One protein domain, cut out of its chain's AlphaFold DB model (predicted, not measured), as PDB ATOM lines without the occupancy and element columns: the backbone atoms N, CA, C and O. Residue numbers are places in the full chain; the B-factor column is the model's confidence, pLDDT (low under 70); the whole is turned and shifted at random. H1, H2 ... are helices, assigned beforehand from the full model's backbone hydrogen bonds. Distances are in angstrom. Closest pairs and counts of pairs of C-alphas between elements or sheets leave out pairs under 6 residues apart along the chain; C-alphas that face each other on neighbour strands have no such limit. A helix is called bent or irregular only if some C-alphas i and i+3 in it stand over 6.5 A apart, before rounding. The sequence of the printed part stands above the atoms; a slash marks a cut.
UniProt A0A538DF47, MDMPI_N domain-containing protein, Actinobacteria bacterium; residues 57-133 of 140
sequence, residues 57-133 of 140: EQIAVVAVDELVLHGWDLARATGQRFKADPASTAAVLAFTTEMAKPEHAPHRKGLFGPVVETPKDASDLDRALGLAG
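Overview. This is residues 57 to 133 of the 140 residues of the protein "MDMPI_N domain-containing protein" of Actinobacteria bacterium (UniProt A0A538DF47). The long helix H1 crosses the helix H2 near the middle of each, and the short helix H4 lies side by side with H2, running the same way. The small irregular helix H3 makes a corner at the far end of H2, and from it the long loop of residues 109 to 123 runs back to the start of H4. The printed part has 77 residues with four named helices, in the order H1, H2, H3, H4, and no named strand; the class is all helix. The whole is compact, with a radius of gyration of the C-alphas of 12.0 A, and the C-alphas span 35 by 30 by 22 A along their three main axes.

Along the chain. The printed part begins with H1, residues 57 to 77, which runs 30.2 A from C-alpha 57 at (4.226, 18.733, -3.534) to C-alpha 77 at (19.198, 42.267, -15.113). H2, residues 86 to 99, is 19.8 A from first to last C-alpha. H3, residues 102 to 108, is irregular: C-alphas 103 and 106 are 7.6 A apart, and its line is a rough one. H4, residues 124 to 131, ends at C-alpha 131 at (5.189, 39.901, -2.012).

Arrangement. H2 is the hub, touching the three other helices. H1 touches H2 with residues 61 to 68 alone; the closest C-alphas are those of Asp 65 and Val 92, 5.3 A apart. The lines of H1 and H2 are about perpendicular, at 77 degrees. H4 touches H2, and the closest C-alphas are those of Leu 93 and Ala 128, 4.5 A apart. H2 and H4 run the same way at a shallow tilt of 24 degrees. H1 and H4 are close but not clearly touching; their closest C-alphas, those of Leu 69 and Leu 129, are 6.6 A apart. H2 and H3 only just touch, and only at the corner by their link, with 3 pairs of C-alphas within 8 A; H2 does so with residues 98 to 99 alone, and the closest C-alphas are those of Met 99 and Arg 108, 6.9 A apart. H3 is apart from H1 and from H4. In H1, H2 and H4 every O i to N i+4 pair is within hydrogen-bond range; in H3 this holds for 1 of 3, while 3 of 4 O i to N i+3 pairs are within range.

Size, cuts and confidence. The two C-alphas farthest apart are those of Gly 79 and Glu 103, at 36.0 A. The printed part has no cut. The link from H2 to H3 is tight, with 2 residues; that from H1 to H2 is short, with 8; that from H3 to H4 is long, with 15. The mean pLDDT of the printed part is 89.6, and no printed residue is under 70.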
ATOM      1  N   GLU A  57       5.144  17.722  -2.996       77.69
ATOM      2  CA  GLU A  57       4.226  18.733  -3.534       77.69
ATOM      3  C   GLU A  57       4.659  20.161  -3.167       77.69
ATOM      4  O   GLU A  57       4.658  21.051  -4.014       77.69
ATOM      5  N   GLN A  58       5.098  20.384  -1.925       82.44
ATOM      6  CA  GLN A  58       5.584  21.697  -1.499       82.44
ATOM      7  C   GLN A  58       6.922  22.041  -2.159       82.44
ATOM      8  O   GLN A  58       7.123  23.185  -2.552       82.44
ATOM      9  N   ILE A  59       7.803  21.056  -2.353       85.44
ATOM     10  CA  ILE A  59       9.047  21.243  -3.115       85.44
ATOM     11  C   ILE A  59       8.759  21.627  -4.563       85.44
ATOM     12  O   ILE A  59       9.424  22.511  -5.091       85.44
ATOM     13  N   ALA A  60       7.751  21.025  -5.196       84.94
ATOM     14  CA  ALA A  60       7.346  21.406  -6.546       84.94
ATOM     15  C   ALA A  60       6.875  22.867  -6.604       84.94
ATOM     16  O   ALA A  60       7.270  23.595  -7.511       84.94
ATOM     17  N   VAL A  61       6.097  23.326  -5.618       89.00
ATOM     18  CA  VAL A  61       5.684  24.737  -5.525       89.00
ATOM     19  C   VAL A  61       6.893  25.659  -5.347       89.00
ATOM     20  O   VAL A  61       6.998  26.648  -6.069       89.00
ATOM     21  N   VAL A  62       7.829  25.320  -4.454       89.00
ATOM     22  CA  VAL A  62       9.062  26.101  -4.258       89.00
ATOM     23  C   VAL A  62       9.916  26.121  -5.528       89.00
ATOM     24  O   VAL A  62      10.416  27.169  -5.912       89.00
ATOM     25  N   ALA A  63      10.038  25.004  -6.243       86.25
ATOM     26  CA  ALA A  63      10.773  24.961  -7.504       86.25
ATOM     27  C   ALA A  63      10.148  25.879  -8.570       86.25
ATOM     28  O   ALA A  63      10.867  26.554  -9.305       86.25
ATOM     29  N   VAL A  64       8.814  25.933  -8.653       88.75
ATOM     30  CA  VAL A  64       8.116  26.867  -9.551       88.75
ATOM     31  C   VAL A  64       8.344  28.319  -9.113       88.75
ATOM     32  O   VAL A  64       8.614  29.161  -9.968       88.75
ATOM     33  N   ASP A  65       8.290  28.610  -7.811       91.94
ATOM     34  CA  ASP A  65       8.596  29.929  -7.234       91.94
ATOM     35  C   ASP A  65      10.007  30.407  -7.609       91.94
ATOM     36  O   ASP A  65      10.151  31.465  -8.224       91.94
ATOM     37  N   GLU A  66      11.024  29.578  -7.381       90.38
ATOM     38  CA  GLU A  66      12.422  29.850  -7.733       90.38
ATOM     39  C   GLU A  66      12.588  30.154  -9.230       90.38
ATOM     40  O   GLU A  66      13.193  31.159  -9.613       90.38
ATOM     41  N   LEU A  67      12.004  29.328 -10.104       86.38
ATOM     42  CA  LEU A  67      12.101  29.517 -11.554       86.38
ATOM     43  C   LEU A  67      11.400  30.794 -12.030       86.38
ATOM     44  O   LEU A  67      11.909  31.479 -12.921       86.38
ATOM     45  N   VAL A  68      10.238  31.120 -11.465       92.19
ATOM     46  CA  VAL A  68       9.467  32.305 -11.857       92.19
ATOM     47  C   VAL A  68      10.141  33.578 -11.363       92.19
ATOM     48  O   VAL A  68      10.364  34.505 -12.147       92.19
ATOM     49  N   LEU A  69      10.482  33.629 -10.077       91.56
ATOM     50  CA  LEU A  69      11.034  34.820  -9.451       91.56
ATOM     51  C   LEU A  69      12.449  35.115  -9.963       91.56
ATOM     52  O   LEU A  69      12.722  36.241 -10.381       91.56
ATOM     53  N   HIS A  70      13.327  34.111 -10.030       89.81
ATOM     54  CA  HIS A  70      14.687  34.311 -10.537       89.81
ATOM     55  C   HIS A  70      14.764  34.380 -12.060       89.81
ATOM     56  O   HIS A  70      15.623  35.079 -12.599       89.81
ATOM     57  N   GLY A  71      13.838  33.736 -12.776       81.88
ATOM     58  CA  GLY A  71      13.669  33.956 -14.211       81.88
ATOM     59  C   GLY A  71      13.343  35.420 -14.524       81.88
ATOM     60  O   GLY A  71      13.915  35.998 -15.454       81.88
ATOM     61  N   TRP A  72      12.488  36.048 -13.710       94.00
ATOM     62  CA  TRP A  72      12.226  37.484 -13.797       94.00
ATOM     63  C   TRP A  72      13.455  38.323 -13.425       94.00
ATOM     64  O   TRP A  72      13.793  39.234 -14.185       94.00
ATOM     65  N   ASP A  73      14.153  37.998 -12.329       85.06
ATOM     66  CA  ASP A  73      15.368  38.714 -11.898       85.06
ATOM     67  C   ASP A  73      16.417  38.737 -13.022       85.06
ATOM     68  O   ASP A  73      16.932  39.795 -13.396       85.06
ATOM     69  N   LEU A  74      16.685  37.573 -13.622       73.44
ATOM     70  CA  LEU A  74      17.637  37.420 -14.715       73.44
ATOM     71  C   LEU A  74      17.210  38.214 -15.949       73.44
ATOM     72  O   LEU A  74      18.031  38.901 -16.564       73.44
ATOM     73  N   ALA A  75      15.931  38.140 -16.323       78.50
ATOM     74  CA  ALA A  75      15.424  38.874 -17.473       78.50
ATOM     75  C   ALA A  75      15.551  40.386 -17.271       78.50
ATOM     76  O   ALA A  75      16.002  41.085 -18.177       78.50
ATOM     77  N   ARG A  76      15.242  40.887 -16.072       81.44
ATOM     78  CA  ARG A  76      15.417  42.301 -15.731       81.44
ATOM     79  C   ARG A  76      16.876  42.721 -15.784       81.44
ATOM     80  O   ARG A  76      17.182  43.695 -16.467       81.44
ATOM     81  N   ALA A  77      17.767  41.968 -15.145       76.50
ATOM     82  CA  ALA A  77      19.198  42.267 -15.113       76.50
ATOM     83  C   ALA A  77      19.852  42.273 -16.507       76.50
ATOM     84  O   ALA A  77      20.866  42.933 -16.714       76.50
ATOM     85  N   THR A  78      19.271  41.555 -17.470       77.94
ATOM     86  CA  THR A  78      19.810  41.407 -18.832       77.94
ATOM     87  C   THR A  78      19.004  42.145 -19.905       77.94
ATOM     88  O   THR A  78      19.297  42.010 -21.092       77.94
ATOM     89  N   GLY A  79      17.982  42.920 -19.524       79.00
ATOM     90  CA  GLY A  79      17.120  43.648 -20.464       79.00
ATOM     91  C   GLY A  79      16.228  42.755 -21.343       79.00
ATOM     92  O   GLY A  79      15.727  43.205 -22.375       79.00
ATOM     93  N   GLN A  80      16.027  41.494 -20.963       79.12
ATOM     94  CA  GLN A  80      15.158  40.543 -21.656       79.12
ATOM     95  C   GLN A  80      13.709  40.637 -21.160       79.12
ATOM     96  O   GLN A  80      13.403  41.221 -20.120       79.12
ATOM     97  N   ARG A  81      12.782  40.030 -21.911       82.62
ATOM     98  CA  ARG A  81      11.390  39.869 -21.471       82.62
ATOM     99  C   ARG A  81      11.199  38.521 -20.793       82.62
ATOM    100  O   ARG A  81      11.621  37.504 -21.332       82.62
ATOM    101  N   PHE A  82      10.475  38.524 -19.681       86.06
ATOM    102  CA  PHE A  82      10.028  37.320 -18.992       86.06
ATOM    103  C   PHE A  82       8.503  37.254 -18.976       86.06
ATOM    104  O   PHE A  82       7.831  38.275 -18.811       86.06
ATOM    105  N   LYS A  83       7.960  36.051 -19.156       86.81
ATOM    106  CA  LYS A  83       6.537  35.761 -18.996       86.81
ATOM    107  C   LYS A  83       6.394  34.358 -18.418       86.81
ATOM    108  O   LYS A  83       6.794  33.399 -19.071       86.81
ATOM    109  N   ALA A  84       5.795  34.259 -17.238       86.88
ATOM    110  CA  ALA A  84       5.324  32.992 -16.694       86.88
ATOM    111  C   ALA A  84       3.954  32.640 -17.295       86.88
ATOM    112  O   ALA A  84       3.183  33.525 -17.690       86.88
ATOM    113  N   ASP A  85       3.643  31.350 -17.388       93.81
ATOM    114  CA  ASP A  85       2.298  30.915 -17.748       93.81
ATOM    115  C   ASP A  85       1.305  31.183 -16.591       93.81
ATOM    116  O   ASP A  85       1.720  31.394 -15.443       93.81
ATOM    117  N   PRO A  86      -0.013  31.206 -16.867       93.06
ATOM    118  CA  PRO A  86      -1.014  31.521 -15.851       93.06
ATOM    119  C   PRO A  86      -1.032  30.567 -14.650       93.06
ATOM    120  O   PRO A  86      -1.280  31.025 -13.538       93.06
ATOM    121  N   ALA A  87      -0.764  29.269 -14.844       92.62
ATOM    122  CA  ALA A  87      -0.808  28.292 -13.758       92.62
ATOM    123  C   ALA A  87       0.379  28.482 -12.807       92.62
ATOM    124  O   ALA A  87       0.183  28.579 -11.596       92.62
ATOM    125  N   SER A  88       1.584  28.652 -13.360       89.81
ATOM    126  CA  SER A  88       2.776  28.983 -12.572       89.81
ATOM    127  C   SER A  88       2.613  30.318 -11.842       89.81
ATOM    128  O   SER A  88       2.915  30.415 -10.657       89.81
ATOM    129  N   THR A  89       2.058  31.339 -12.506       96.00
ATOM    130  CA  THR A  89       1.799  32.651 -11.878       96.00
ATOM    131  C   THR A  89       0.839  32.532 -10.694       96.00
ATOM    132  O   THR A  89       1.094  33.102  -9.635       96.00
ATOM    133  N   ALA A  90      -0.251  31.774 -10.847       95.69
ATOM    134  CA  ALA A  90      -1.228  31.572  -9.783       95.69
ATOM    135  C   ALA A  90      -0.637  30.806  -8.587       95.69
ATOM    136  O   ALA A  90      -0.873  31.199  -7.444       95.69
ATOM    137  N   ALA A  91       0.156  29.758  -8.837       92.81
ATOM    138  CA  ALA A  91       0.825  28.989  -7.786       92.81
ATOM    139  C   ALA A  91       1.796  29.860  -6.972       92.81
ATOM    140  O   ALA A  91       1.752  29.861  -5.742       92.81
ATOM    141  N   VAL A  92       2.611  30.664  -7.657       95.75
ATOM    142  CA  VAL A  92       3.597  31.559  -7.034       95.75
ATOM    143  C   VAL A  92       2.924  32.703  -6.281       95.75
ATOM    144  O   VAL A  92       3.316  33.020  -5.160       95.75
ATOM    145  N   LEU A  93       1.851  33.285  -6.825       98.00
ATOM    146  CA  LEU A  93       1.064  34.288  -6.107       98.00
ATOM    147  C   LEU A  93       0.441  33.708  -4.829       98.00
ATOM    148  O   LEU A  93       0.491  34.353  -3.783       98.00
ATOM    149  N   ALA A  94      -0.126  32.500  -4.887       97.19
ATOM    150  CA  ALA A  94      -0.692  31.848  -3.708       97.19
ATOM    151  C   ALA A  94       0.384  31.573  -2.643       97.19
ATOM    152  O   ALA A  94       0.194  31.918  -1.477       97.19
ATOM    153  N   PHE A  95       1.533  31.029  -3.054       94.88
ATOM    154  CA  PHE A  95       2.650  30.731  -2.159       94.88
ATOM    155  C   PHE A  95       3.230  31.990  -1.503       94.88
ATOM    156  O   PHE A  95       3.323  32.068  -0.278       94.88
ATOM    157  N   THR A  96       3.548  33.019  -2.289       95.75
ATOM    158  CA  THR A  96       4.085  34.289  -1.771       95.75
ATOM    159  C   THR A  96       3.078  35.038  -0.895       95.75
ATOM    160  O   THR A  96       3.487  35.689   0.066       95.75
ATOM    161  N   THR A  97       1.773  34.905  -1.163       96.81
ATOM    162  CA  THR A  97       0.706  35.440  -0.300       96.81
ATOM    163  C   THR A  97       0.693  34.746   1.055       96.81
ATOM    164  O   THR A  97       0.645  35.425   2.080       96.81
ATOM    165  N   GLU A  98       0.772  33.413   1.079       94.50
ATOM    166  CA  GLU A  98       0.859  32.651   2.324       94.50
ATOM    167  C   GLU A  98       2.110  33.051   3.108       94.50
ATOM    168  O   GLU A  98       2.020  33.469   4.259       94.50
ATOM    169  N   MET A  99       3.270  33.044   2.453       91.75
ATOM    170  CA  MET A  99       4.545  33.383   3.080       91.75
ATOM    171  C   MET A  99       4.638  34.845   3.525       91.75
ATOM    172  O   MET A  99       5.529  35.174   4.301       91.75
ATOM    173  N   ALA A 100       3.793  35.752   3.030       93.75
ATOM    174  CA  ALA A 100       3.767  37.159   3.442       93.75
ATOM    175  C   ALA A 100       2.971  37.409   4.729       93.75
ATOM    176  O   ALA A 100       3.013  38.522   5.263       93.75
ATOM    177  N   LYS A 101       2.262  36.403   5.252       93.50
ATOM    178  CA  LYS A 101       1.515  36.556   6.499       93.50
ATOM    179  C   LYS A 101       2.450  36.767   7.705       93.50
ATOM    180  O   LYS A 101       3.553  36.213   7.730       93.50
ATOM    181  N   PRO A 102       2.025  37.533   8.731       89.00
ATOM    182  CA  PRO A 102       2.859  37.840   9.895       89.00
ATOM    183  C   PRO A 102       3.401  36.609  10.632       89.00
ATOM    184  O   PRO A 102       4.534  36.649  11.113       89.00
ATOM    185  N   GLU A 103       2.642  35.510  10.693       92.19
ATOM    186  CA  GLU A 103       3.075  34.251  11.319       92.19
ATOM    187  C   GLU A 103       4.332  33.645  10.676       92.19
ATOM    188  O   GLU A 103       5.119  32.986  11.357       92.19
ATOM    189  N   HIS A 104       4.566  33.913   9.390       88.56
ATOM    190  CA  HIS A 104       5.699  33.376   8.638       88.56
ATOM    191  C   HIS A 104       6.883  34.338   8.564       88.56
ATOM    192  O   HIS A 104       7.919  33.987   8.000       88.56
ATOM    193  N   ALA A 105       6.791  35.525   9.173       83.44
ATOM    194  CA  ALA A 105       7.855  36.529   9.140       83.44
ATOM    195  C   ALA A 105       9.249  35.995   9.554       83.44
ATOM    196  O   ALA A 105      10.220  36.344   8.877       83.44
ATOM    197  N   PRO A 106       9.398  35.123  10.579       83.88
ATOM    198  CA  PRO A 106      10.692  34.516  10.901       83.88
ATOM    199  C   PRO A 106      11.231  33.605   9.788       83.88
ATOM    200  O   PRO A 106      12.432  33.610   9.532       83.88
ATOM    201  N   HIS A 107      10.349  32.867   9.107       81.94
ATOM    202  CA  HIS A 107      10.694  31.907   8.053       81.94
ATOM    203  C   HIS A 107      11.063  32.580   6.727       81.94
ATOM    204  O   HIS A 107      11.773  31.996   5.920       81.94
ATOM    205  N   ARG A 108      10.631  33.827   6.501       85.25
ATOM    206  CA  ARG A 108      11.003  34.590   5.297       85.25
ATOM    207  C   ARG A 108      12.473  35.004   5.273       85.25
ATOM    208  O   ARG A 108      13.015  35.275   4.201       85.25
ATOM    209  N   LYS A 109      13.107  35.139   6.442       79.62
ATOM    210  CA  LYS A 109      14.445  35.725   6.558       79.62
ATOM    211  C   LYS A 109      15.472  34.864   5.817       79.62
ATOM    212  O   LYS A 109      15.708  33.725   6.192       79.62
ATOM    213  N   GLY A 110      16.117  35.449   4.808       77.81
ATOM    214  CA  GLY A 110      17.105  34.765   3.965       77.81
ATOM    215  C   GLY A 110      16.520  34.086   2.724       77.81
ATOM    216  O   GLY A 110      17.297  33.714   1.854       77.81
ATOM    217  N   LEU A 111      15.190  33.986   2.616       82.75
ATOM    218  CA  LEU A 111      14.484  33.451   1.443       82.75
ATOM    219  C   LEU A 111      13.858  34.572   0.603       82.75
ATOM    220  O   LEU A 111      14.009  34.610  -0.612       82.75
ATOM    221  N   PHE A 112      13.209  35.539   1.259       88.81
ATOM    222  CA  PHE A 112      12.559  36.672   0.601       88.81
ATOM    223  C   PHE A 112      12.983  38.014   1.193       88.81
ATOM    224  O   PHE A 112      13.370  38.119   2.362       88.81
ATOM    225  N   GLY A 113      12.844  39.067   0.383       88.19
ATOM    226  CA  GLY A 113      12.968  40.445   0.844       88.19
ATOM    227  C   GLY A 113      11.742  40.917   1.646       88.19
ATOM    228  O   GLY A 113      10.721  40.212   1.727       88.19
ATOM    229  N   PRO A 114      11.819  42.124   2.243       89.81
ATOM    230  CA  PRO A 114      10.645  42.821   2.762       89.81
ATOM    231  C   PRO A 114       9.596  42.987   1.663       89.81
ATOM    232  O   PRO A 114       9.962  43.273   0.529       89.81
ATOM    233  N   VAL A 115       8.311  42.836   1.996       93.19
ATOM    234  CA  VAL A 115       7.220  43.029   1.028       93.19
ATOM    235  C   VAL A 115       7.292  44.437   0.430       93.19
ATOM    236  O   VAL A 115       7.375  45.423   1.163       93.19
ATOM    237  N   VAL A 116       7.239  44.512  -0.898       94.56
ATOM    238  CA  VAL A 116       7.144  45.753  -1.670       94.56
ATOM    239  C   VAL A 116       5.697  45.917  -2.122       94.56
ATOM    240  O   VAL A 116       5.132  45.028  -2.760       94.56
ATOM    241  N   GLU A 117       5.078  47.044  -1.771       92.88
ATOM    242  CA  GLU A 117       3.702  47.332  -2.174       92.88
ATOM    243  C   GLU A 117       3.593  47.512  -3.690       92.88
ATOM    244  O   GLU A 117       4.380  48.226  -4.314       92.88
ATOM    245  N   THR A 118       2.571  46.897  -4.278       93.50
ATOM    246  CA  THR A 118       2.253  47.028  -5.701       93.50
ATOM    247  C   THR A 118       0.968  47.831  -5.899       93.50
ATOM    248  O   THR A 118       0.096  47.820  -5.023       93.50
ATOM    249  N   PRO A 119       0.782  48.482  -7.063       92.81
ATOM    250  CA  PRO A 119      -0.503  49.069  -7.436       92.81
ATOM    251  C   PRO A 119      -1.663  48.070  -7.310       92.81
ATOM    252  O   PRO A 119      -1.486  46.861  -7.467       92.81
ATOM    253  N   LYS A 120      -2.875  48.569  -7.044       89.12
ATOM    254  CA  LYS A 120      -4.070  47.716  -6.868       89.12
ATOM    255  C   LYS A 120      -4.473  46.964  -8.138       89.12
ATOM    256  O   LYS A 120      -5.131  45.936  -8.051       89.12
ATOM    257  N   ASP A 121      -4.106  47.506  -9.289       93.56
ATOM    258  CA  ASP A 121      -4.330  46.972 -10.629       93.56
ATOM    259  C   ASP A 121      -3.093  46.253 -11.196       93.56
ATOM    260  O   ASP A 121      -3.065  45.917 -12.379       93.56
ATOM    261  N   ALA A 122      -2.076  46.006 -10.361       94.75
ATOM    262  CA  ALA A 122      -0.899  45.242 -10.748       94.75
ATOM    263  C   ALA A 122      -1.281  43.830 -11.209       94.75
ATOM    264  O   ALA A 122      -2.216  43.212 -10.690       94.75
ATOM    265  N   SER A 123      -0.521  43.302 -12.172       96.06
ATOM    266  CA  SER A 123      -0.704  41.927 -12.626       96.06
ATOM    267  C   SER A 123      -0.432  40.933 -11.492       96.06
ATOM    268  O   SER A 123       0.298  41.237 -10.549       96.06
ATOM    269  N   ASP A 124      -0.971  39.717 -11.587       97.31
ATOM    270  CA  ASP A 124      -0.731  38.691 -10.562       97.31
ATOM    271  C   ASP A 124       0.756  38.347 -10.407       97.31
ATOM    272  O   ASP A 124       1.219  38.109  -9.292       97.31
ATOM    273  N   LEU A 125       1.523  38.409 -11.502       95.44
ATOM    274  CA  LEU A 125       2.973  38.245 -11.452       95.44
ATOM    275  C   LEU A 125       3.641  39.400 -10.694       95.44
ATOM    276  O   LEU A 125       4.465  39.148  -9.823       95.44
ATOM    277  N   ASP A 126       3.268  40.653 -10.974       96.69
ATOM    278  CA  ASP A 126       3.826  41.815 -10.267       96.69
ATOM    279  C   ASP A 126       3.515  41.761  -8.769       96.69
ATOM    280  O   ASP A 126       4.387  42.027  -7.944       96.69
ATOM    281  N   ARG A 127       2.293  41.355  -8.407       97.75
ATOM    282  CA  ARG A 127       1.878  41.157  -7.012       97.75
ATOM    283  C   ARG A 127       2.729  40.095  -6.321       97.75
ATOM    284  O   ARG A 127       3.198  40.335  -5.211       97.75
ATOM    285  N   ALA A 128       2.961  38.954  -6.968       97.38
ATOM    286  CA  ALA A 128       3.802  37.896  -6.412       97.38
ATOM    287  C   ALA A 128       5.261  38.354  -6.231       97.38
ATOM    288  O   ALA A 128       5.863  38.121  -5.184       97.38
ATOM    289  N   LEU A 129       5.809  39.086  -7.208       96.00
ATOM    290  CA  LEU A 129       7.146  39.684  -7.134       96.00
ATOM    291  C   LEU A 129       7.260  40.665  -5.956       96.00
ATOM    292  O   LEU A 129       8.208  40.572  -5.174       96.00
ATOM    293  N   GLY A 130       6.275  41.553  -5.783       96.56
ATOM    294  CA  GLY A 130       6.222  42.494  -4.661       96.56
ATOM    295  C   GLY A 130       6.123  41.788  -3.307       96.56
ATOM    296  O   GLY A 130       6.876  42.100  -2.383       96.56
ATOM    297  N   LEU A 131       5.284  40.752  -3.204       96.81
ATOM    298  CA  LEU A 131       5.189  39.901  -2.012       96.81
ATOM    299  C   LEU A 131       6.488  39.150  -1.718       96.81
ATOM    300  O   LEU A 131       6.764  38.886  -0.554       96.81
ATOM    301  N   ALA A 132       7.302  38.835  -2.724       94.69
ATOM    302  CA  ALA A 132       8.637  38.255  -2.562       94.69
ATOM    303  C   ALA A 132       9.741  39.309  -2.307       94.69
ATOM    304  O   ALA A 132      10.898  38.957  -2.061       94.69
ATOM    305  N   GLY A 133       9.383  40.595  -2.334       94.44
ATOM    306  CA  GLY A 133      10.240  41.735  -2.015       94.44
ATOM    307  C   GLY A 133      10.991  42.356  -3.191       94.44
ATOM    308  O   GLY A 133      12.000  43.029  -2.989       94.44
TER     309      GLY A 133